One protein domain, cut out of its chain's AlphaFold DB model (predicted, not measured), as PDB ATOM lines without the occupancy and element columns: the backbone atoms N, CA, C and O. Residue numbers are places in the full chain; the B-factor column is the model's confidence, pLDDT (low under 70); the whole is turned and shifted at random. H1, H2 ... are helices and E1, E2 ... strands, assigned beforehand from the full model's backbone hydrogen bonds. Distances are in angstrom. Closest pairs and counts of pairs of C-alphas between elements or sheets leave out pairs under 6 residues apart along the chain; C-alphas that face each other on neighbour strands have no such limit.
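AT A GLANCE: This is residues 6 to 160 of the 205 residues of an uncharacterized protein of Natrialba taiwanensis DSM 12281 (UniProt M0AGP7). A long helical hairpin, H1 and H2, runs out from a head of four helices and a small sheet, and its tip, residues 30 to 36, sticks out. In the head H6 lies in the middle, over one face of the sheet and crossing H4, while H3 and H5 pack on H4. The printed part has 155 residues, with six named helices and three named strands in the order E1 H1 H2 E2 H3 H4 E3 H5 H6. The sheet, E1 E2 E3, is antiparallel and the class mostly helix; the whole is compact, with a radius of gyration of the C-alphas of 16.7 A and spans of 54 by 37 by 23 A.

HOW THE PARTS SIT: Begin at E1, residues 6 to 9, antiparallel to E2, residues 77 to 81, with N 8 and O 78 2.8 A apart. Antiparallel E3, residues 114 to 116, is E2's other neighbour, with N 79 and O 116 2.8 A apart. H1, residues 10 to 30, and H2, residues 36 to 60, form a hairpin at a shallow tilt of 23 degrees, closest at C-alphas 14 and 52, 6.2 A. H4, residues 102 to 113, the hub, touches H3, residues 85 to 98, closest at C-alphas 95 and 105, 6.6 A; H5, residues 126 to 135, at 107 and 134, 5.7 A; and H6, residues 138 to 152, at 110 and 145, 5.6 A. H6 is on the sheet at a height of 9.5 A, making two layers, helix over sheet. Residues 50 to 58 of H2 touch H6, with C-alphas 54 and 140 closest, 3.7 A. Every O i to N i+4 pair is within hydrogen-bond range in H1, H3, H5 and H6, against 20 of 21 in H2 and 7 of 8 in H4.

IN THESE COORDINATES: Find C-alpha 6 at (83.442, 125.140, 30.034), where E1 begins. H1 spans 30.4 A, and H2 37.0 A from C-alpha 36 at (102.735, 152.697, 22.521). H6 spans 20.5 A, ending at C-alpha 152, (91.055, 129.546, 36.926).

THE WHOLE: The two C-alphas farthest apart, those of Glu 32 and Ser 123, are 54.6 A apart. The printed part has no cut; H2 to E2 is a long link. Look for pLDDT under 70 at residues 33, 69, 102 to 103 and 154 to 160.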
ATOM      1  N   GLU A   6      84.030 124.662  31.278       95.38
ATOM      2  CA  GLU A   6      83.442 125.140  30.034       95.38
ATOM      3  C   GLU A   6      83.777 124.170  28.901       95.38
ATOM      4  O   GLU A   6      84.876 123.614  28.846       95.38
ATOM      5  N   THR A   7      82.793 123.947  28.035       96.50
ATOM      6  CA  THR A   7      82.931 123.139  26.826       96.50
ATOM      7  C   THR A   7      83.047 124.091  25.646       96.50
ATOM      8  O   THR A   7      82.213 124.983  25.494       96.50
ATOM      9  N   TYR A   8      84.090 123.902  24.851       95.56
ATOM     10  CA  TYR A   8      84.414 124.694  23.676       95.56
ATOM     11  C   TYR A   8      84.148 123.854  22.436       95.56
ATOM     12  O   TYR A   8      84.742 122.784  22.292       95.56
ATOM     13  N   ASP A   9      83.280 124.349  21.562       96.56
ATOM     14  CA  ASP A   9      83.177 123.863  20.192       96.56
ATOM     15  C   ASP A   9      84.322 124.476  19.365       96.56
ATOM     16  O   ASP A   9      84.606 125.673  19.467       96.56
ATOM     17  N   LEU A  10      85.043 123.645  18.614       95.00
ATOM     18  CA  LEU A  10      86.246 124.038  17.881       95.00
ATOM     19  C   LEU A  10      85.931 124.941  16.683       95.00
ATOM     20  O   LEU A  10      86.763 125.784  16.346       95.00
ATOM     21  N   ASP A  11      84.761 124.795  16.055       95.81
ATOM     22  CA  ASP A  11      84.337 125.671  14.960       95.81
ATOM     23  C   ASP A  11      83.938 127.048  15.501       95.81
ATOM     24  O   ASP A  11      84.413 128.067  14.990       95.81
ATOM     25  N   ASP A  12      83.145 127.079  16.576       96.50
ATOM     26  CA  ASP A  12      82.765 128.331  17.245       96.50
ATOM     27  C   ASP A  12      84.007 129.083  17.761       96.50
ATOM     28  O   ASP A  12      84.092 130.312  17.687       96.50
ATOM     29  N   GLU A  13      85.001 128.358  18.279       96.50
ATOM     30  CA  GLU A  13      86.233 128.949  18.800       96.50
ATOM     31  C   GLU A  13      87.159 129.461  17.685       96.50
ATOM     32  O   GLU A  13      87.823 130.486  17.872       96.50
ATOM     33  N   GLU A  14      87.194 128.810  16.517       96.31
ATOM     34  CA  GLU A  14      87.853 129.375  15.334       96.31
ATOM     35  C   GLU A  14      87.186 130.687  14.920       96.31
ATOM     36  O   GLU A  14      87.889 131.695  14.814       96.31
ATOM     37  N   GLU A  15      85.860 130.698  14.745       97.19
ATOM     38  CA  GLU A  15      85.114 131.898  14.336       97.19
ATOM     39  C   GLU A  15      85.353 133.046  15.328       97.19
ATOM     40  O   GLU A  15      85.718 134.153  14.926       97.19
ATOM     41  N   ARG A  16      85.285 132.767  16.636       95.75
ATOM     42  CA  ARG A  16      85.563 133.752  17.691       95.75
ATOM     43  C   ARG A  16      86.960 134.365  17.569       95.75
ATOM     44  O   ARG A  16      87.116 135.577  17.733       95.75
ATOM     45  N   ILE A  17      87.990 133.545  17.344       95.31
ATOM     46  CA  ILE A  17      89.374 134.028  17.231       95.31
ATOM     47  C   ILE A  17      89.570 134.820  15.932       95.31
ATOM     48  O   ILE A  17      90.278 135.829  15.937       95.31
ATOM     49  N   GLU A  18      88.969 134.388  14.824       97.25
ATOM     50  CA  GLU A  18      89.035 135.103  13.546       97.25
ATOM     51  C   GLU A  18      88.357 136.471  13.609       97.25
ATOM     52  O   GLU A  18      88.944 137.455  13.148       97.25
ATOM     53  N   ASP A  19      87.182 136.551  14.233       94.75
ATOM     54  CA  ASP A  19      86.478 137.809  14.477       94.75
ATOM     55  C   ASP A  19      87.344 138.763  15.313       94.75
ATOM     56  O   ASP A  19      87.564 139.915  14.929       94.75
ATOM     57  N   GLU A  20      87.935 138.272  16.406       90.44
ATOM     58  CA  GLU A  20      88.818 139.069  17.265       90.44
ATOM     59  C   GLU A  20      90.078 139.552  16.519       90.44
ATOM     60  O   GLU A  20      90.524 140.690  16.693       90.44
ATOM     61  N   LEU A  21      90.651 138.715  15.647       93.38
ATOM     62  CA  LEU A  21      91.766 139.100  14.779       93.38
ATOM     63  C   LEU A  21      91.368 140.174  13.760       93.38
ATOM     64  O   LEU A  21      92.176 141.066  13.483       93.38
ATOM     65  N   GLY A  22      90.155 140.093  13.209       93.50
ATOM     66  CA  GLY A  22      89.585 141.102  12.317       93.50
ATOM     67  C   GLY A  22      89.431 142.448  13.019       93.50
ATOM     68  O   GLY A  22      89.957 143.455  12.543       93.50
ATOM     69  N   GLU A  23      88.813 142.449  14.200       89.12
ATOM     70  CA  GLU A  23      88.657 143.644  15.034       89.12
ATOM     71  C   GLU A  23      90.014 144.276  15.392       89.12
ATOM     72  O   GLU A  23      90.196 145.490  15.272       89.12
ATOM     73  N   LEU A  24      91.006 143.470  15.787       87.88
ATOM     74  CA  LEU A  24      92.351 143.969  16.096       87.88
ATOM     75  C   LEU A  24      93.047 144.580  14.879       87.88
ATOM     76  O   LEU A  24      93.752 145.579  15.025       87.88
ATOM     77  N   ALA A  25      92.868 144.001  13.691       90.75
ATOM     78  CA  ALA A  25      93.440 144.538  12.463       90.75
ATOM     79  C   ALA A  25      92.846 145.913  12.114       90.75
ATOM     80  O   ALA A  25      93.602 146.821  11.766       90.75
ATOM     81  N   GLU A  26      91.530 146.092  12.272       89.56
ATOM     82  CA  GLU A  26      90.864 147.388  12.078       89.56
ATOM     83  C   GLU A  26      91.394 148.448  13.055       89.56
ATOM     84  O   GLU A  26      91.693 149.580  12.660       89.56
ATOM     85  N   VAL A  27      91.584 148.079  14.327       84.38
ATOM     86  CA  VAL A  27      92.164 148.981  15.333       84.38
ATOM     87  C   VAL A  27      93.595 149.355  14.980       84.38
ATOM     88  O   VAL A  27      93.935 150.537  14.990       84.38
ATOM     89  N   LEU A  28      94.432 148.372  14.653       85.31
ATOM     90  CA  LEU A  28      95.831 148.597  14.298       85.31
ATOM     91  C   LEU A  28      95.982 149.486  13.057       85.31
ATOM     92  O   LEU A  28      96.914 150.282  13.010       85.31
ATOM     93  N   GLU A  29      95.072 149.399  12.082       88.50
ATOM     94  CA  GLU A  29      95.051 150.305  10.923       88.50
ATOM     95  C   GLU A  29      94.651 151.739  11.311       88.50
ATOM     96  O   GLU A  29      95.120 152.704  10.703       88.50
ATOM     97  N   SER A  30      93.799 151.890  12.329       84.06
ATOM     98  CA  SER A  30      93.322 153.196  12.800       84.06
ATOM     99  C   SER A  30      94.308 153.937  13.712       84.06
ATOM    100  O   SER A  30      94.261 155.167  13.790       84.06
ATOM    101  N   ILE A  31      95.195 153.210  14.395       81.50
ATOM    102  CA  ILE A  31      96.157 153.759  15.355       81.50
ATOM    103  C   ILE A  31      97.424 154.256  14.638       81.50
ATOM    104  O   ILE A  31      97.926 153.638  13.702       81.50
ATOM    105  N   GLU A  32      97.986 155.382  15.091       77.81
ATOM    106  CA  GLU A  32      99.263 155.879  14.564       77.81
ATOM    107  C   GLU A  32     100.421 154.911  14.880       77.81
ATOM    108  O   GLU A  32     100.548 154.423  16.000       77.81
ATOM    109  N   ASN A  33     101.328 154.690  13.920       68.62
ATOM    110  CA  ASN A  33     102.437 153.726  14.045       68.62
ATOM    111  C   ASN A  33     103.362 153.942  15.262       68.62
ATOM    112  O   ASN A  33     104.037 153.006  15.682       68.62
ATOM    113  N   ASP A  34     103.414 155.159  15.813       74.69
ATOM    114  CA  ASP A  34     104.253 155.499  16.969       74.69
ATOM    115  C   ASP A  34     103.501 155.368  18.311       74.69
ATOM    116  O   ASP A  34     104.052 155.685  19.372       74.69
ATOM    117  N   ASN A  35     102.245 154.909  18.296       75.25
ATOM    118  CA  ASN A  35     101.444 154.755  19.502       75.25
ATOM    119  C   ASN A  35     101.947 153.566  20.348       75.25
ATOM    120  O   ASN A  35     102.009 152.435  19.857       75.25
ATOM    121  N   PRO A  36     102.260 153.768  21.643       72.50
ATOM    122  CA  PRO A  36     102.735 152.697  22.521       72.50
ATOM    123  C   PRO A  36     101.729 151.548  22.715       72.50
ATOM    124  O   PRO A  36     102.142 150.442  23.062       72.50
ATOM    125  N   ALA A  37     100.432 151.771  22.477       75.00
ATOM    126  CA  ALA A  37      99.402 150.736  22.515       75.00
ATOM    127  C   ALA A  37      99.531 149.724  21.364       75.00
ATOM    128  O   ALA A  37      99.188 148.554  21.544       75.00
ATOM    129  N   ALA A  38     100.075 150.142  20.213       78.25
ATOM    130  CA  ALA A  38     100.192 149.299  19.025       78.25
ATOM    131  C   ALA A  38     101.030 148.040  19.290       78.25
ATOM    132  O   ALA A  38     100.681 146.960  18.824       78.25
ATOM    133  N   LEU A  39     102.088 148.145  20.106       82.12
ATOM    134  CA  LEU A  39     102.918 146.994  20.481       82.12
ATOM    135  C   LEU A  39     102.117 145.922  21.232       82.12
ATOM    136  O   LEU A  39     102.214 144.747  20.898       82.12
ATOM    137  N   GLY A  40     101.287 146.320  22.199       79.19
ATOM    138  CA  GLY A  40     100.462 145.373  22.955       79.19
ATOM    139  C   GLY A  40      99.387 144.703  22.095       79.19
ATOM    140  O   GLY A  40      99.087 143.525  22.283       79.19
ATOM    141  N   LEU A  41      98.838 145.431  21.120       83.81
ATOM    142  CA  LEU A  41      97.862 144.892  20.172       83.81
ATOM    143  C   LEU A  41      98.495 143.921  19.175       83.81
ATOM    144  O   LEU A  41      97.903 142.883  18.894       83.81
ATOM    145  N   LEU A  42      99.710 144.206  18.700       87.31
ATOM    146  CA  LEU A  42     100.482 143.275  17.874       87.31
ATOM    147  C   LEU A  42     100.821 141.993  18.647       87.31
ATOM    148  O   LEU A  42     100.622 140.900  18.128       87.31
ATOM    149  N   GLU A  43     101.244 142.102  19.910       86.31
ATOM    150  CA  GLU A  43     101.490 140.933  20.768       86.31
ATOM    151  C   GLU A  43     100.219 140.091  20.981       86.31
ATOM    152  O   GLU A  43     100.277 138.856  20.982       86.31
ATOM    153  N   ARG A  44      99.055 140.734  21.152       87.38
ATOM    154  CA  ARG A  44      97.759 140.039  21.230       87.38
ATOM    155  C   ARG A  44      97.405 139.370  19.905       87.38
ATOM    156  O   ARG A  44      96.996 138.212  19.917       87.38
ATOM    157  N   GLN A  45      97.611 140.051  18.780       92.06
ATOM    158  CA  GLN A  45      97.380 139.502  17.444       92.06
ATOM    159  C   GLN A  45      98.237 138.251  17.197       92.06
ATOM    160  O   GLN A  45      97.705 137.220  16.791       92.06
ATOM    161  N   GLU A  46      99.538 138.298  17.493       93.38
ATOM    162  CA  GLU A  46     100.442 137.144  17.359       93.38
ATOM    163  C   GLU A  46     100.006 135.968  18.246       93.38
ATOM    164  O   GLU A  46     100.049 134.801  17.832       93.38
ATOM    165  N   ARG A  47      99.537 136.259  19.466       92.50
ATOM    166  CA  ARG A  47      99.008 135.245  20.384       92.50
ATOM    167  C   ARG A  47      97.756 134.576  19.821       92.50
ATOM    168  O   ARG A  47      97.705 133.351  19.797       92.50
ATOM    169  N   LEU A  48      96.787 135.354  19.345       94.25
ATOM    170  CA  LEU A  48      95.555 134.834  18.745       94.25
ATOM    171  C   LEU A  48      95.832 134.047  17.465       94.25
ATOM    172  O   LEU A  48      95.267 132.978  17.288       94.25
ATOM    173  N   GLN A  49      96.761 134.490  16.616       97.06
ATOM    174  CA  GLN A  49      97.185 133.719  15.438       97.06
ATOM    175  C   GLN A  49      97.781 132.362  15.825       97.06
ATOM    176  O   GLN A  49      97.503 131.350  15.181       97.06
ATOM    177  N   THR A  50      98.576 132.328  16.897       96.44
ATOM    178  CA  THR A  50      99.123 131.075  17.432       96.44
ATOM    179  C   THR A  50      98.008 130.167  17.954       96.44
ATOM    180  O   THR A  50      98.034 128.967  17.697       96.44
ATOM    181  N   GLN A  51      97.012 130.722  18.648       96.56
ATOM    182  CA  GLN A  51      95.854 129.961  19.128       96.56
ATOM    183  C   GLN A  51      94.969 129.457  17.981       96.56
ATOM    184  O   GLN A  51      94.560 128.304  18.007       96.56
ATOM    185  N   LEU A  52      94.748 130.265  16.942       97.38
ATOM    186  CA  LEU A  52      94.006 129.880  15.741       97.38
ATOM    187  C   LEU A  52      94.669 128.700  15.029       97.38
ATOM    188  O   LEU A  52      93.996 127.769  14.603       97.38
ATOM    189  N   GLN A  53      96.002 128.702  14.935       97.69
ATOM    190  CA  GLN A  53      96.736 127.535  14.446       97.69
ATOM    191  C   GLN A  53      96.492 126.307  15.343       97.69
ATOM    192  O   GLN A  53      96.335 125.204  14.829       97.69
ATOM    193  N   GLY A  54      96.427 126.524  16.665       96.25
ATOM    194  CA  GLY A  54      95.953 125.598  17.708       96.25
ATOM    195  C   GLY A  54      94.694 124.851  17.314       96.25
ATOM    196  O   GLY A  54      94.696 123.629  17.173       96.25
ATOM    197  N   ILE A  55      93.643 125.639  17.140       96.62
ATOM    198  CA  ILE A  55      92.291 125.182  16.844       96.62
ATOM    199  C   ILE A  55      92.210 124.500  15.485       96.62
ATOM    200  O   ILE A  55      91.674 123.402  15.387       96.62
ATOM    201  N   ARG A  56      92.816 125.087  14.451       95.94
ATOM    202  CA  ARG A  56      92.825 124.494  13.108       95.94
ATOM    203  C   ARG A  56      93.475 123.124  13.085       95.94
ATOM    204  O   ARG A  56      92.933 122.213  12.483       95.94
ATOM    205  N   TRP A  57      94.604 122.954  13.774       95.12
ATOM    206  CA  TRP A  57      95.203 121.630  13.909       95.12
ATOM    207  C   TRP A  57      94.248 120.652  14.606       95.12
ATOM    208  O   TRP A  57      94.055 119.539  14.125       95.12
ATOM    209  N   ALA A  58      93.639 121.075  15.718       93.75
ATOM    210  CA  ALA A  58      92.718 120.249  16.493       93.75
ATOM    211  C   ALA A  58      91.518 119.783  15.658       93.75
ATOM    212  O   ALA A  58      91.138 118.619  15.727       93.75
ATOM    213  N   ARG A  59      90.959 120.663  14.826       92.81
ATOM    214  CA  ARG A  59      89.826 120.338  13.959       92.81
ATOM    215  C   ARG A  59      90.231 119.531  12.722       92.81
ATOM    216  O   ARG A  59      89.604 118.529  12.403       92.81
ATOM    217  N   ASP A  60      91.269 119.975  12.017       92.75
ATOM    218  CA  ASP A  60      91.532 119.550  10.637       92.75
ATOM    219  C   ASP A  60      92.625 118.477  10.512       92.75
ATOM    220  O   ASP A  60      92.720 117.827   9.473       92.75
ATOM    221  N   GLU A  61      93.479 118.303  11.526       91.56
ATOM    222  CA  GLU A  61      94.682 117.460  11.428       91.56
ATOM    223  C   GLU A  61      94.815 116.438  12.566       91.56
ATOM    224  O   GLU A  61      95.510 115.430  12.416       91.56
ATOM    225  N   ALA A  62      94.185 116.667  13.719       90.12
ATOM    226  CA  ALA A  62      94.431 115.856  14.907       90.12
ATOM    227  C   ALA A  62      93.973 114.396  14.763       90.12
ATOM    228  O   ALA A  62      94.632 113.507  15.302       90.12
ATOM    229  N   PHE A  63      92.935 114.124  13.967       88.81
ATOM    230  CA  PHE A  63      92.493 112.756  13.666       88.81
ATOM    231  C   PHE A  63      93.515 111.942  12.849       88.81
ATOM    232  O   PHE A  63      93.443 110.712  12.796       88.81
ATOM    233  N   GLU A  64      94.491 112.601  12.215       88.00
ATOM    234  CA  GLU A  64      95.599 111.941  11.517       88.00
ATOM    235  C   GLU A  64      96.796 111.660  12.444       88.00
ATOM    236  O   GLU A  64      97.759 111.000  12.038       88.00
ATOM    237  N   ALA A  65      96.777 112.156  13.686       83.94
ATOM    238  CA  ALA A  65      97.912 112.080  14.594       83.94
ATOM    239  C   ALA A  65      98.001 110.727  15.322       83.94
ATOM    240  O   ALA A  65      97.158 110.371  16.144       83.94
ATOM    241  N   ASP A  66      99.123 110.022  15.137       80.31
ATOM    242  CA  ASP A  66      99.400 108.732  15.796       80.31
ATOM    243  C   ASP A  66      99.360 108.790  17.343       80.31
ATOM    244  O   ASP A  66      99.186 107.766  18.007       80.31
ATOM    245  N   TYR A  67      99.569 109.973  17.931       74.88
ATOM    246  CA  TYR A  67      99.602 110.190  19.383       74.88
ATOM    247  C   TYR A  67      98.253 110.615  19.981       74.88
ATOM    248  O   TYR A  67      98.149 110.697  21.204       74.88
ATOM    249  N   ALA A  68      97.230 110.844  19.155       71.12
ATOM    250  CA  ALA A  68      95.870 111.157  19.589       71.12
ATOM    251  C   ALA A  68      94.861 110.192  18.932       71.12
ATOM    252  O   ALA A  68      93.966 110.620  18.218       71.12
ATOM    253  N   PRO A  69      94.978 108.869  19.157       68.81
ATOM    254  CA  PRO A  69      94.217 107.864  18.405       68.81
ATOM    255  C   PRO A  69      92.705 107.867  18.672       68.81
ATOM    256  O   PRO A  69      91.973 107.169  17.976       68.81
ATOM    257  N   ALA A  70      92.247 108.577  19.707       78.44
ATOM    258  CA  ALA A  70      90.831 108.777  20.004       78.44
ATOM    259  C   ALA A  70      90.296 110.115  19.459       78.44
ATOM    260  O   ALA A  70      89.109 110.390  19.599       78.44
ATOM    261  N   TRP A  71      91.142 110.908  18.792       84.62
ATOM    262  CA  TRP A  71      90.703 112.030  17.976       84.62
ATOM    263  C   TRP A  71      90.131 111.477  16.674       84.62
ATOM    264  O   TRP A  71      90.860 110.928  15.849       84.62
ATOM    265  N   ASP A  72      88.814 111.547  16.526       83.06
ATOM    266  CA  ASP A  72      88.124 111.193  15.290       83.06
ATOM    267  C   ASP A  72      87.776 112.445  14.468       83.06
ATOM    268  O   ASP A  72      87.966 113.577  14.913       83.06
ATOM    269  N   GLU A  73      87.328 112.232  13.228       82.12
ATOM    270  CA  GLU A  73      86.931 113.308  12.308       82.12
ATOM    271  C   GLU A  73      85.667 114.062  12.762       82.12
ATOM    272  O   GLU A  73      85.370 115.127  12.226       82.12
ATOM    273  N   ASP A  74      84.934 113.514  13.735       81.69
ATOM    274  CA  ASP A  74      83.685 114.056  14.264       81.69
ATOM    275  C   ASP A  74      83.895 114.795  15.606       81.69
ATOM    276  O   ASP A  74      82.929 115.317  16.174       81.69
ATOM    277  N   VAL A  75      85.127 114.862  16.139       82.44
ATOM    278  CA  VAL A  75      85.400 115.594  17.382       82.44
ATOM    279  C   VAL A  75      85.280 117.092  17.141       82.44
ATOM    280  O   VAL A  75      86.173 117.723  16.577       82.44
ATOM    281  N   ALA A  76      84.195 117.660  17.656       86.06
ATOM    282  CA  ALA A  76      83.934 119.093  17.620       86.06
ATOM    283  C   ALA A  76      84.146 119.784  18.973       86.06
ATOM    284  O   ALA A  76      84.363 120.985  18.998       86.06
ATOM    285  N   GLU A  77      84.110 119.060  20.098       93.62
ATOM    286  CA  GLU A  77      84.026 119.672  21.429       93.62
ATOM    287  C   GLU A  77      85.168 119.242  22.362       93.62
ATOM    288  O   GLU A  77      85.571 118.078  22.391       93.62
ATOM    289  N   ILE A  78      85.656 120.184  23.173       94.31
ATOM    290  CA  ILE A  78      86.656 119.970  24.227       94.31
ATOM    291  C   ILE A  78      86.166 120.620  25.517       94.31
ATOM    292  O   ILE A  78      85.786 121.788  25.521       94.31
ATOM    293  N   THR A  79      86.230 119.909  26.641       96.19
ATOM    294  CA  THR A  79      85.858 120.453  27.952       96.19
ATOM    295  C   THR A  79      87.083 120.704  28.816       96.19
ATOM    296  O   THR A  79      87.841 119.787  29.153       96.19
ATOM    297  N   LEU A  80      87.242 121.961  29.230       96.12
ATOM    298  CA  LEU A  80      88.324 122.407  30.098       96.12
ATOM    299  C   LEU A  80      87.770 122.929  31.425       96.12
ATOM    300  O   LEU A  80      86.662 123.466  31.500       96.12
ATOM    301  N   ALA A  81      88.563 122.804  32.481       95.12
ATOM    302  CA  ALA A  81      88.293 123.361  33.793       95.12
ATOM    303  C   ALA A  81      89.440 124.249  34.269       95.12
ATOM    304  O   ALA A  81      90.621 123.986  34.048       95.12
ATOM    305  N   GLY A  82      89.073 125.312  34.979       92.88
ATOM    306  CA  GLY A  82      90.024 126.120  35.725       92.88
ATOM    307  C   GLY A  82      90.522 125.373  36.952       92.88
ATOM    308  O   GLY A  82      89.733 124.729  37.631       92.88
ATOM    309  N   LEU A  83      91.800 125.515  37.285       90.38
ATOM    310  CA  LEU A  83      92.407 124.863  38.440       90.38
ATOM    311  C   LEU A  83      91.947 125.514  39.750       90.38
ATOM    312  O   LEU A  83      91.805 126.732  39.865       90.38
ATOM    313  N   THR A  84      91.774 124.735  40.811       88.38
ATOM    314  CA  THR A  84      91.731 125.318  42.155       88.38
ATOM    315  C   THR A  84      93.118 125.798  42.580       88.38
ATOM    316  O   THR A  84      94.147 125.291  42.140       88.38
ATOM    317  N   GLY A  85      93.176 126.720  43.548       84.00
ATOM    318  CA  GLY A  85      94.456 127.124  44.146       84.00
ATOM    319  C   GLY A  85      95.239 125.964  44.783       84.00
ATOM    320  O   GLY A  85      96.458 126.044  44.889       84.00
ATOM    321  N   GLY A  86      94.561 124.879  45.186       84.81
ATOM    322  CA  GLY A  86      95.215 123.665  45.678       84.81
ATOM    323  C   GLY A  86      95.866 122.852  44.557       84.81
ATOM    324  O   GLY A  86      97.015 122.450  44.698       84.81
ATOM    325  N   GLU A  87      95.163 122.657  43.439       87.31
ATOM    326  CA  GLU A  87      95.686 121.951  42.258       87.31
ATOM    327  C   GLU A  87      96.820 122.722  41.588       87.31
ATOM    328  O   GLU A  87      97.819 122.123  41.190       87.31
ATOM    329  N   PHE A  88      96.700 124.049  41.531       85.75
ATOM    330  CA  PHE A  88      97.769 124.918  41.059       85.75
ATOM    331  C   PHE A  88      98.993 124.876  41.981       85.75
ATOM    332  O   PHE A  88     100.115 124.783  41.498       85.75
ATOM    333  N   GLY A  89      98.793 124.896  43.304       84.50
ATOM    334  CA  GLY A  89      99.887 124.756  44.268       84.50
ATOM    335  C   GLY A  89     100.612 123.416  44.126       84.50
ATOM    336  O   GLY A  89     101.832 123.391  44.020       84.50
ATOM    337  N   ALA A  90      99.863 122.316  44.022       85.81
ATOM    338  CA  ALA A  90     100.445 121.000  43.772       85.81
ATOM    339  C   ALA A  90     101.202 120.955  42.435       85.81
ATOM    340  O   ALA A  90     102.282 120.391  42.361       85.81
ATOM    341  N   MET A  91     100.669 121.594  41.389       87.81
ATOM    342  CA  MET A  91     101.325 121.659  40.082       87.81
ATOM    343  C   MET A  91     102.666 122.392  40.175       87.81
ATOM    344  O   MET A  91     103.647 121.958  39.581       87.81
ATOM    345  N   GLN A  92     102.724 123.497  40.923       84.69
ATOM    346  CA  GLN A  92     103.975 124.214  41.163       84.69
ATOM    347  C   GLN A  92     104.985 123.359  41.930       84.69
ATOM    348  O   GLN A  92     106.148 123.317  41.534       84.69
ATOM    349  N   ASP A  93     104.541 122.647  42.968       86.12
ATOM    350  CA  ASP A  93     105.398 121.741  43.738       86.12
ATOM    351  C   ASP A  93     105.996 120.636  42.842       86.12
ATOM    352  O   ASP A  93     107.192 120.346  42.931       86.12
ATOM    353  N   ASP A  94     105.193 120.063  41.938       82.44
ATOM    354  CA  ASP A  94     105.639 119.033  40.992       82.44
ATOM    355  C   ASP A  94     106.666 119.593  39.992       82.44
ATOM    356  O   ASP A  94     107.734 119.009  39.791       82.44
ATOM    357  N   LEU A  95     106.415 120.781  39.433       84.06
ATOM    358  CA  LEU A  95     107.346 121.458  38.520       84.06
ATOM    359  C   LEU A  95     108.685 121.796  39.188       84.06
ATOM    360  O   LEU A  95     109.745 121.651  38.568       84.06
ATOM    361  N   GLU A  96     108.651 122.252  40.443       83.69
ATOM    362  CA  GLU A  96     109.851 122.537  41.231       83.69
ATOM    363  C   GLU A  96     110.631 121.260  41.556       83.69
ATOM    364  O   GLU A  96     111.861 121.244  41.439       83.69
ATOM    365  N   SER A  97     109.929 120.186  41.929       81.69
ATOM    366  CA  SER A  97     110.521 118.875  42.211       81.69
ATOM    367  C   SER A  97     111.216 118.286  40.980       81.69
ATOM    368  O   SER A  97     112.336 117.775  41.084       81.69
ATOM    369  N   ASP A  98     110.593 118.411  39.809       78.94
ATOM    370  CA  ASP A  98     111.096 117.856  38.551       78.94
ATOM    371  C   ASP A  98     112.130 118.764  37.860       78.94
ATOM    372  O   ASP A  98     112.767 118.370  36.878       78.94
ATOM    373  N   GLY A  99     112.347 119.979  38.379       75.56
ATOM    374  CA  GLY A  99     113.259 120.967  37.798       75.56
ATOM    375  C   GLY A  99     112.839 121.404  36.392       75.56
ATOM    376  O   GLY A  99     113.691 121.689  35.542       75.56
ATOM    377  N   ALA A 100     111.535 121.403  36.126       74.50
ATOM    378  CA  ALA A 100     110.984 121.545  34.792       74.50
ATOM    379  C   ALA A 100     110.799 123.030  34.403       74.50
ATOM    380  O   ALA A 100     110.457 123.879  35.222       74.50
ATOM    381  N   GLY A 101     111.081 123.373  33.140       70.38
ATOM    382  CA  GLY A 101     110.979 124.751  32.632       70.38
ATOM    383  C   GLY A 101     109.542 125.189  32.316       70.38
ATOM    384  O   GLY A 101     108.607 124.399  32.403       70.38
ATOM    385  N   SER A 102     109.359 126.432  31.852       66.25
ATOM    386  CA  SER A 102     108.030 126.989  31.518       66.25
ATOM    387  C   SER A 102     107.231 126.158  30.504       66.25
ATOM    388  O   SER A 102     106.010 126.103  30.584       66.25
ATOM    389  N   GLY A 103     107.906 125.466  29.578       68.81
ATOM    390  CA  GLY A 103     107.248 124.550  28.641       68.81
ATOM    391  C   GLY A 103     106.604 123.336  29.320       68.81
ATOM    392  O   GLY A 103     105.573 122.867  28.854       68.81
ATOM    393  N   ALA A 104     107.162 122.863  30.437       82.94
ATOM    394  CA  ALA A 104     106.555 121.798  31.227       82.94
ATOM    395  C   ALA A 104     105.368 122.320  32.041       82.94
ATOM    396  O   ALA A 104     104.350 121.648  32.098       82.94
ATOM    397  N   ALA A 105     105.447 123.543  32.580       87.56
ATOM    398  CA  ALA A 105     104.330 124.147  33.310       87.56
ATOM    399  C   ALA A 105     103.031 124.137  32.494       87.56
ATOM    400  O   ALA A 105     101.991 123.721  32.996       87.56
ATOM    401  N   ARG A 106     103.129 124.477  31.205       91.69
ATOM    402  CA  ARG A 106     102.009 124.401  30.264       91.69
ATOM    403  C   ARG A 106     101.428 122.995  30.141       91.69
ATOM    404  O   ARG A 106     100.216 122.841  30.169       91.69
ATOM    405  N   VAL A 107     102.276 121.978  29.999       93.12
ATOM    406  CA  VAL A 107     101.826 120.584  29.869       93.12
ATOM    407  C   VAL A 107     101.057 120.154  31.113       93.12
ATOM    408  O   VAL A 107      99.966 119.614  30.980       93.12
ATOM    409  N   TYR A 108     101.581 120.433  32.308       92.19
ATOM    410  CA  TYR A 108     100.905 120.066  33.555       92.19
ATOM    411  C   TYR A 108      99.601 120.852  33.735       92.19
ATOM    412  O   TYR A 108      98.595 120.291  34.155       92.19
ATOM    413  N   GLN A 109      99.588 122.140  33.383       93.38
ATOM    414  CA  GLN A 109      98.377 122.952  33.469       93.38
ATOM    415  C   GLN A 109      97.289 122.444  32.522       93.38
ATOM    416  O   GLN A 109      96.143 122.309  32.942       93.38
ATOM    417  N   VAL A 110      97.639 122.141  31.268       94.81
ATOM    418  CA  VAL A 110      96.694 121.587  30.291       94.81
ATOM    419  C   VAL A 110      96.219 120.207  30.727       94.81
ATOM    420  O   VAL A 110      95.026 119.942  30.674       94.81
ATOM    421  N   GLU A 111      97.111 119.351  31.216       94.38
ATOM    422  CA  GLU A 111      96.747 118.024  31.712       94.38
ATOM    423  C   GLU A 111      95.718 118.088  32.844       94.38
ATOM    424  O   GLU A 111      94.694 117.404  32.770       94.38
ATOM    425  N   ARG A 112      95.951 118.946  33.841       93.06
ATOM    426  CA  ARG A 112      95.063 119.096  35.002       93.06
ATOM    427  C   ARG A 112      93.780 119.841  34.692       93.06
ATOM    428  O   ARG A 112      92.770 119.595  35.336       93.06
ATOM    429  N   GLY A 113      93.828 120.770  33.743       93.94
ATOM    430  CA  GLY A 113      92.663 121.533  33.318       93.94
ATOM    431  C   GLY A 113      91.864 120.865  32.203       93.94
ATOM    432  O   GLY A 113      90.866 121.433  31.783       93.94
ATOM    433  N   THR A 114      92.267 119.694  31.698       94.12
ATOM    434  CA  THR A 114      91.457 118.936  30.734       94.12
ATOM    435  C   THR A 114      90.519 117.989  31.484       94.12
ATOM    436  O   THR A 114      90.975 117.041  32.132       94.12
ATOM    437  N   GLU A 115      89.212 118.227  31.359       92.88
ATOM    438  CA  GLU A 115      88.164 117.376  31.941       92.88
ATOM    439  C   GLU A 115      87.722 116.291  30.959       92.88
ATOM    440  O   GLU A 115      87.705 115.117  31.316       92.88
ATOM    441  N   ASP A 116      87.403 116.683  29.724       91.88
ATOM    442  CA  ASP A 116      86.969 115.773  28.663       91.88
ATOM    443  C   ASP A 116      87.562 116.224  27.331       91.88
ATOM    444  O   ASP A 116      87.372 117.365  26.907       91.88
ATOM    445  N   ALA A 117      88.342 115.346  26.706       91.94
ATOM    446  CA  ALA A 117      88.982 115.604  25.426       91.94
ATOM    447  C   ALA A 117      89.418 114.282  24.776       91.94
ATOM    448  O   ALA A 117      89.812 113.353  25.482       91.94
ATOM    449  N   PRO A 118      89.476 114.201  23.438       88.31
ATOM    450  CA  PRO A 118      89.767 112.963  22.709       88.31
ATOM    451  C   PRO A 118      91.193 112.426  22.905       88.31
ATOM    452  O   PRO A 118      91.493 111.300  22.526       88.31
ATOM    453  N   TYR A 119      92.115 113.216  23.460       87.06
ATOM    454  CA  TYR A 119      93.489 112.783  23.735       87.06
ATOM    455  C   TYR A 119      93.679 112.237  25.155       87.06
ATOM    456  O   TYR A 119      94.747 111.707  25.460       87.06
ATOM    457  N   ILE A 120      92.676 112.345  26.027       86.75
ATOM    458  CA  ILE A 120      92.695 111.725  27.354       86.75
ATOM    459  C   ILE A 120      91.630 110.633  27.433       86.75
ATOM    460  O   ILE A 120      90.564 110.729  26.844       86.75
ATOM    461  N   ASP A 121      91.938 109.569  28.166       84.25
ATOM    462  CA  ASP A 121      90.997 108.490  28.466       84.25
ATOM    463  C   ASP A 121      90.987 108.278  29.983       84.25
ATOM    464  O   ASP A 121      92.038 108.342  30.628       84.25
ATOM    465  N   ASP A 122      89.812 108.008  30.556       82.88
ATOM    466  CA  ASP A 122      89.613 107.822  32.002       82.88
ATOM    467  C   ASP A 122      90.468 106.694  32.608       82.88
ATOM    468  O   ASP A 122      90.658 106.623  33.825       82.88
ATOM    469  N   SER A 123      90.974 105.774  31.785       87.62
ATOM    470  CA  SER A 123      91.875 104.701  32.208       87.62
ATOM    471  C   SER A 123      93.351 105.108  32.257       87.62
ATOM    472  O   SER A 123      94.158 104.357  32.819       87.62
ATOM    473  N   MET A 124      93.723 106.266  31.703       89.88
ATOM    474  CA  MET A 124      95.095 106.772  31.747       89.88
ATOM    475  C   MET A 124      95.458 107.242  33.158       89.88
ATOM    476  O   MET A 124      94.732 108.001  33.796       89.88
ATOM    477  N   GLY A 125      96.630 106.824  33.638       91.19
ATOM    478  CA  GLY A 125      97.243 107.428  34.824       91.19
ATOM    479  C   GLY A 125      97.823 108.815  34.525       91.19
ATOM    480  O   GLY A 125      98.045 109.155  33.365       91.19
ATOM    481  N   GLU A 126      98.132 109.581  35.575       89.00
ATOM    482  CA  GLU A 126      98.687 110.948  35.488       89.00
ATOM    483  C   GLU A 126      99.920 111.029  34.570       89.00
ATOM    484  O   GLU A 126      99.902 111.768  33.591       89.00
ATOM    485  N   ASP A 127     100.937 110.182  34.773       89.44
ATOM    486  CA  ASP A 127     102.146 110.160  33.927       89.44
ATOM    487  C   ASP A 127     101.835 109.943  32.434       89.44
ATOM    488  O   ASP A 127     102.495 110.499  31.550       89.44
ATOM    489  N   GLN A 128     100.830 109.113  32.138       90.38
ATOM    490  CA  GLN A 128     100.413 108.841  30.768       90.38
ATOM    491  C   GLN A 128      99.673 110.042  30.182       90.38
ATOM    492  O   GLN A 128      99.963 110.412  29.047       90.38
ATOM    493  N   ARG A 129      98.787 110.687  30.953       91.44
ATOM    494  CA  ARG A 129      98.109 111.926  30.545       91.44
ATOM    495  C   ARG A 129      99.126 113.034  30.263       91.44
ATOM    496  O   ARG A 129      99.099 113.599  29.173       91.44
ATOM    497  N   ILE A 130     100.087 113.262  31.163       91.19
ATOM    498  CA  ILE A 130     101.174 114.242  30.985       91.19
ATOM    499  C   ILE A 130     101.961 113.938  29.708       91.19
ATOM    500  O   ILE A 130     102.193 114.833  28.897       91.19
ATOM    501  N   SER A 131     102.348 112.677  29.490       90.69
ATOM    502  CA  SER A 131     103.073 112.286  28.278       90.69
ATOM    503  C   SER A 131     102.245 112.476  27.008       90.69
ATOM    504  O   SER A 131     102.823 112.816  25.975       90.69
ATOM    505  N   THR A 132     100.935 112.236  27.040       91.38
ATOM    506  CA  THR A 132     100.063 112.461  25.881       91.38
ATOM    507  C   THR A 132      99.946 113.951  25.583       91.38
ATOM    508  O   THR A 132     100.192 114.367  24.453       91.38
ATOM    509  N   VAL A 133      99.686 114.770  26.605       92.62
ATOM    510  CA  VAL A 133      99.604 116.233  26.482       92.62
ATOM    511  C   VAL A 133     100.930 116.824  25.997       92.62
ATOM    512  O   VAL A 133     100.934 117.696  25.135       92.62
ATOM    513  N   ALA A 134     102.071 116.309  26.459       92.31
ATOM    514  CA  ALA A 134     103.392 116.749  26.007       92.31
ATOM    515  C   ALA A 134     103.654 116.514  24.507       92.31
ATOM    516  O   ALA A 134     104.528 117.173  23.940       92.31
ATOM    517  N   ASN A 135     102.935 115.580  23.873       91.94
ATOM    518  CA  ASN A 135     103.041 115.312  22.438       91.94
ATOM    519  C   ASN A 135     102.096 116.175  21.591       91.94
ATOM    520  O   ASN A 135     102.259 116.208  20.370       91.94
ATOM    521  N   LEU A 136     101.139 116.879  22.206       93.25
ATOM    522  CA  LEU A 136     100.259 117.792  21.485       93.25
ATOM    523  C   LEU A 136     101.061 118.970  20.918       93.25
ATOM    524  O   LEU A 136     102.046 119.415  21.523       93.25
ATOM    525  N   PRO A 137     100.649 119.534  19.773       93.88
ATOM    526  CA  PRO A 137     101.348 120.672  19.215       93.88
ATOM    527  C   PRO A 137     101.309 121.891  20.132       93.88
ATOM    528  O   PRO A 137     100.305 122.212  20.766       93.88
ATOM    529  N   VAL A 138     102.418 122.631  20.150       94.25
ATOM    530  CA  VAL A 138     102.589 123.781  21.048       94.25
ATOM    531  C   VAL A 138     101.511 124.855  20.871       94.25
ATOM    532  O   VAL A 138     101.135 125.489  21.850       94.25
ATOM    533  N   HIS A 139     100.995 125.049  19.653       95.50
ATOM    534  CA  HIS A 139      99.924 126.007  19.369       95.50
ATOM    535  C   HIS A 139      98.612 125.617  20.057       95.50
ATOM    536  O   HIS A 139      97.970 126.469  20.668       95.50
ATOM    537  N   TYR A 140      98.266 124.328  20.043       95.50
ATOM    538  CA  TYR A 140      97.094 123.817  20.749       95.50
ATOM    539  C   TYR A 140      97.262 123.952  22.265       95.50
ATOM    540  O   TYR A 140      96.377 124.454  22.953       95.50
ATOM    541  N   LEU A 141      98.445 123.603  22.783       95.38
ATOM    542  CA  LEU A 141      98.748 123.759  24.205       95.38
ATOM    543  C   LEU A 141      98.653 125.222  24.671       95.38
ATOM    544  O   LEU A 141      98.228 125.469  25.795       95.38
ATOM    545  N   ILE A 142      99.050 126.189  23.837       94.50
ATOM    546  CA  ILE A 142      98.923 127.626  24.138       94.50
ATOM    547  C   ILE A 142      97.451 128.044  24.212       94.50
ATOM    548  O   ILE A 142      97.087 128.824  25.092       94.50
ATOM    549  N   TRP A 143      96.611 127.546  23.302       96.25
ATOM    550  CA  TRP A 143      95.174 127.804  23.348       96.25
ATOM    551  C   TRP A 143      94.536 127.217  24.614       96.25
ATOM    552  O   TRP A 143      93.909 127.956  25.377       96.25
ATOM    553  N   ALA A 144      94.770 125.933  24.896       96.19
ATOM    554  CA  ALA A 144      94.195 125.258  26.057       96.19
ATOM    555  C   ALA A 144      94.656 125.899  27.381       96.19
ATOM    556  O   ALA A 144      93.840 126.152  28.267       96.19
ATOM    557  N   GLU A 145      95.947 126.242  27.503       94.62
ATOM    558  CA  GLU A 145      96.490 126.974  28.658       94.62
ATOM    559  C   GLU A 145      95.767 128.308  28.877       94.62
ATOM    560  O   GLU A 145      95.435 128.641  30.016       94.62
ATOM    561  N   ALA A 146      95.502 129.062  27.803       92.69
ATOM    562  CA  ALA A 146      94.807 130.341  27.892       92.69
ATOM    563  C   ALA A 146      93.371 130.173  28.417       92.69
ATOM    564  O   ALA A 146      93.004 130.853  29.377       92.69
ATOM    565  N   ARG A 147      92.595 129.228  27.864       94.56
ATOM    566  CA  ARG A 147      91.222 128.933  28.324       94.56
ATOM    567  C   ARG A 147      91.201 128.484  29.791       94.56
ATOM    568  O   ARG A 147      90.451 129.021  30.605       94.56
ATOM    569  N   ILE A 148      92.091 127.564  30.173       93.94
ATOM    570  CA  ILE A 148      92.224 127.096  31.565       93.94
ATOM    571  C   ILE A 148      92.601 128.253  32.493       93.94
ATOM    572  O   ILE A 148      92.053 128.371  33.590       93.94
ATOM    573  N   GLY A 149      93.522 129.124  32.074       89.31
ATOM    574  CA  GLY A 149      93.910 130.315  32.828       89.31
ATOM    575  C   GLY A 149      92.712 131.221  33.113       89.31
ATOM    576  O   GLY A 149      92.468 131.573  34.271       89.31
ATOM    577  N   GLU A 150      91.914 131.526  32.091       89.00
ATOM    578  CA  GLU A 150      90.686 132.320  32.214       89.00
ATOM    579  C   GLU A 150      89.682 131.691  33.192       89.00
ATOM    580  O   GLU A 150      89.205 132.366  34.113       89.00
ATOM    581  N   LEU A 151      89.438 130.382  33.088       90.12
ATOM    582  CA  LEU A 151      88.547 129.646  33.994       90.12
ATOM    583  C   LEU A 151      89.063 129.611  35.439       90.12
ATOM    584  O   LEU A 151      88.279 129.707  36.388       90.12
ATOM    585  N   THR A 152      90.381 129.525  35.616       86.19
ATOM    586  CA  THR A 152      91.055 129.546  36.926       86.19
ATOM    587  C   THR A 152      90.906 130.910  37.616       86.19
ATOM    588  O   THR A 152      91.095 131.035  38.827       86.19
ATOM    589  N   GLY A 153      90.561 131.960  36.863       75.75
ATOM    590  CA  GLY A 153      90.711 133.342  37.319       75.75
ATOM    591  C   GLY A 153      92.179 133.777  37.380       75.75
ATOM    592  O   GLY A 153      92.484 134.797  37.988       75.75
ATOM    593  N   MET A 154      93.068 133.001  36.749       62.34
ATOM    594  CA  MET A 154      94.425 133.398  36.357       62.34
ATOM    595  C   MET A 154      94.435 134.056  34.979       62.34
ATOM    596  O   MET A 154      95.510 134.321  34.441       62.34
ATOM    597  N   GLY A 155      93.251 134.313  34.414       45.47
ATOM    598  CA  GLY A 155      93.064 135.227  33.303       45.47
ATOM    599  C   GLY A 155      93.662 136.563  33.712       45.47
ATOM    600  O   GLY A 155      93.026 137.339  34.415       45.47
ATOM    601  N   GLU A 156      94.922 136.749  33.327       43.56
ATOM    602  CA  GLU A 156      95.712 137.962  33.482       43.56
ATOM    603  C   GLU A 156      96.064 138.363  34.915       43.56
ATOM    604  O   GLU A 156      95.561 139.337  35.483       43.56
ATOM    605  N   ASP A 157      97.075 137.702  35.469       39.72
ATOM    606  CA  ASP A 157      97.862 138.294  36.544       39.72
ATOM    607  C   ASP A 157      98.622 139.529  35.999       39.72
ATOM    608  O   ASP A 157      99.747 139.467  35.506       39.72
ATOM    609  N   GLN A 158      97.942 140.676  36.007       37.53
ATOM    610  CA  GLN A 158      98.449 141.960  36.492       37.53
ATOM    611  C   GLN A 158      99.947 142.215  36.246       37.53
ATOM    612  O   GLN A 158     100.737 142.135  37.194       37.53
ATOM    613  N   ARG A 159     100.337 142.592  35.008       34.59
ATOM    614  CA  ARG A 159     101.396 143.608  34.732       34.59
ATOM    615  C   ARG A 159     101.804 143.861  33.272       34.59
ATOM    616  O   ARG A 159     102.725 144.654  33.077       34.59
ATOM    617  N   ILE A 160     101.168 143.286  32.250       35.31
ATOM    618  CA  ILE A 160     101.507 143.625  30.853       35.31
ATOM    619  C   ILE A 160     100.340 144.377  30.212       35.31
ATOM    620  O   ILE A 160      99.379 143.786  29.753       35.31
TER     621      ILE A 160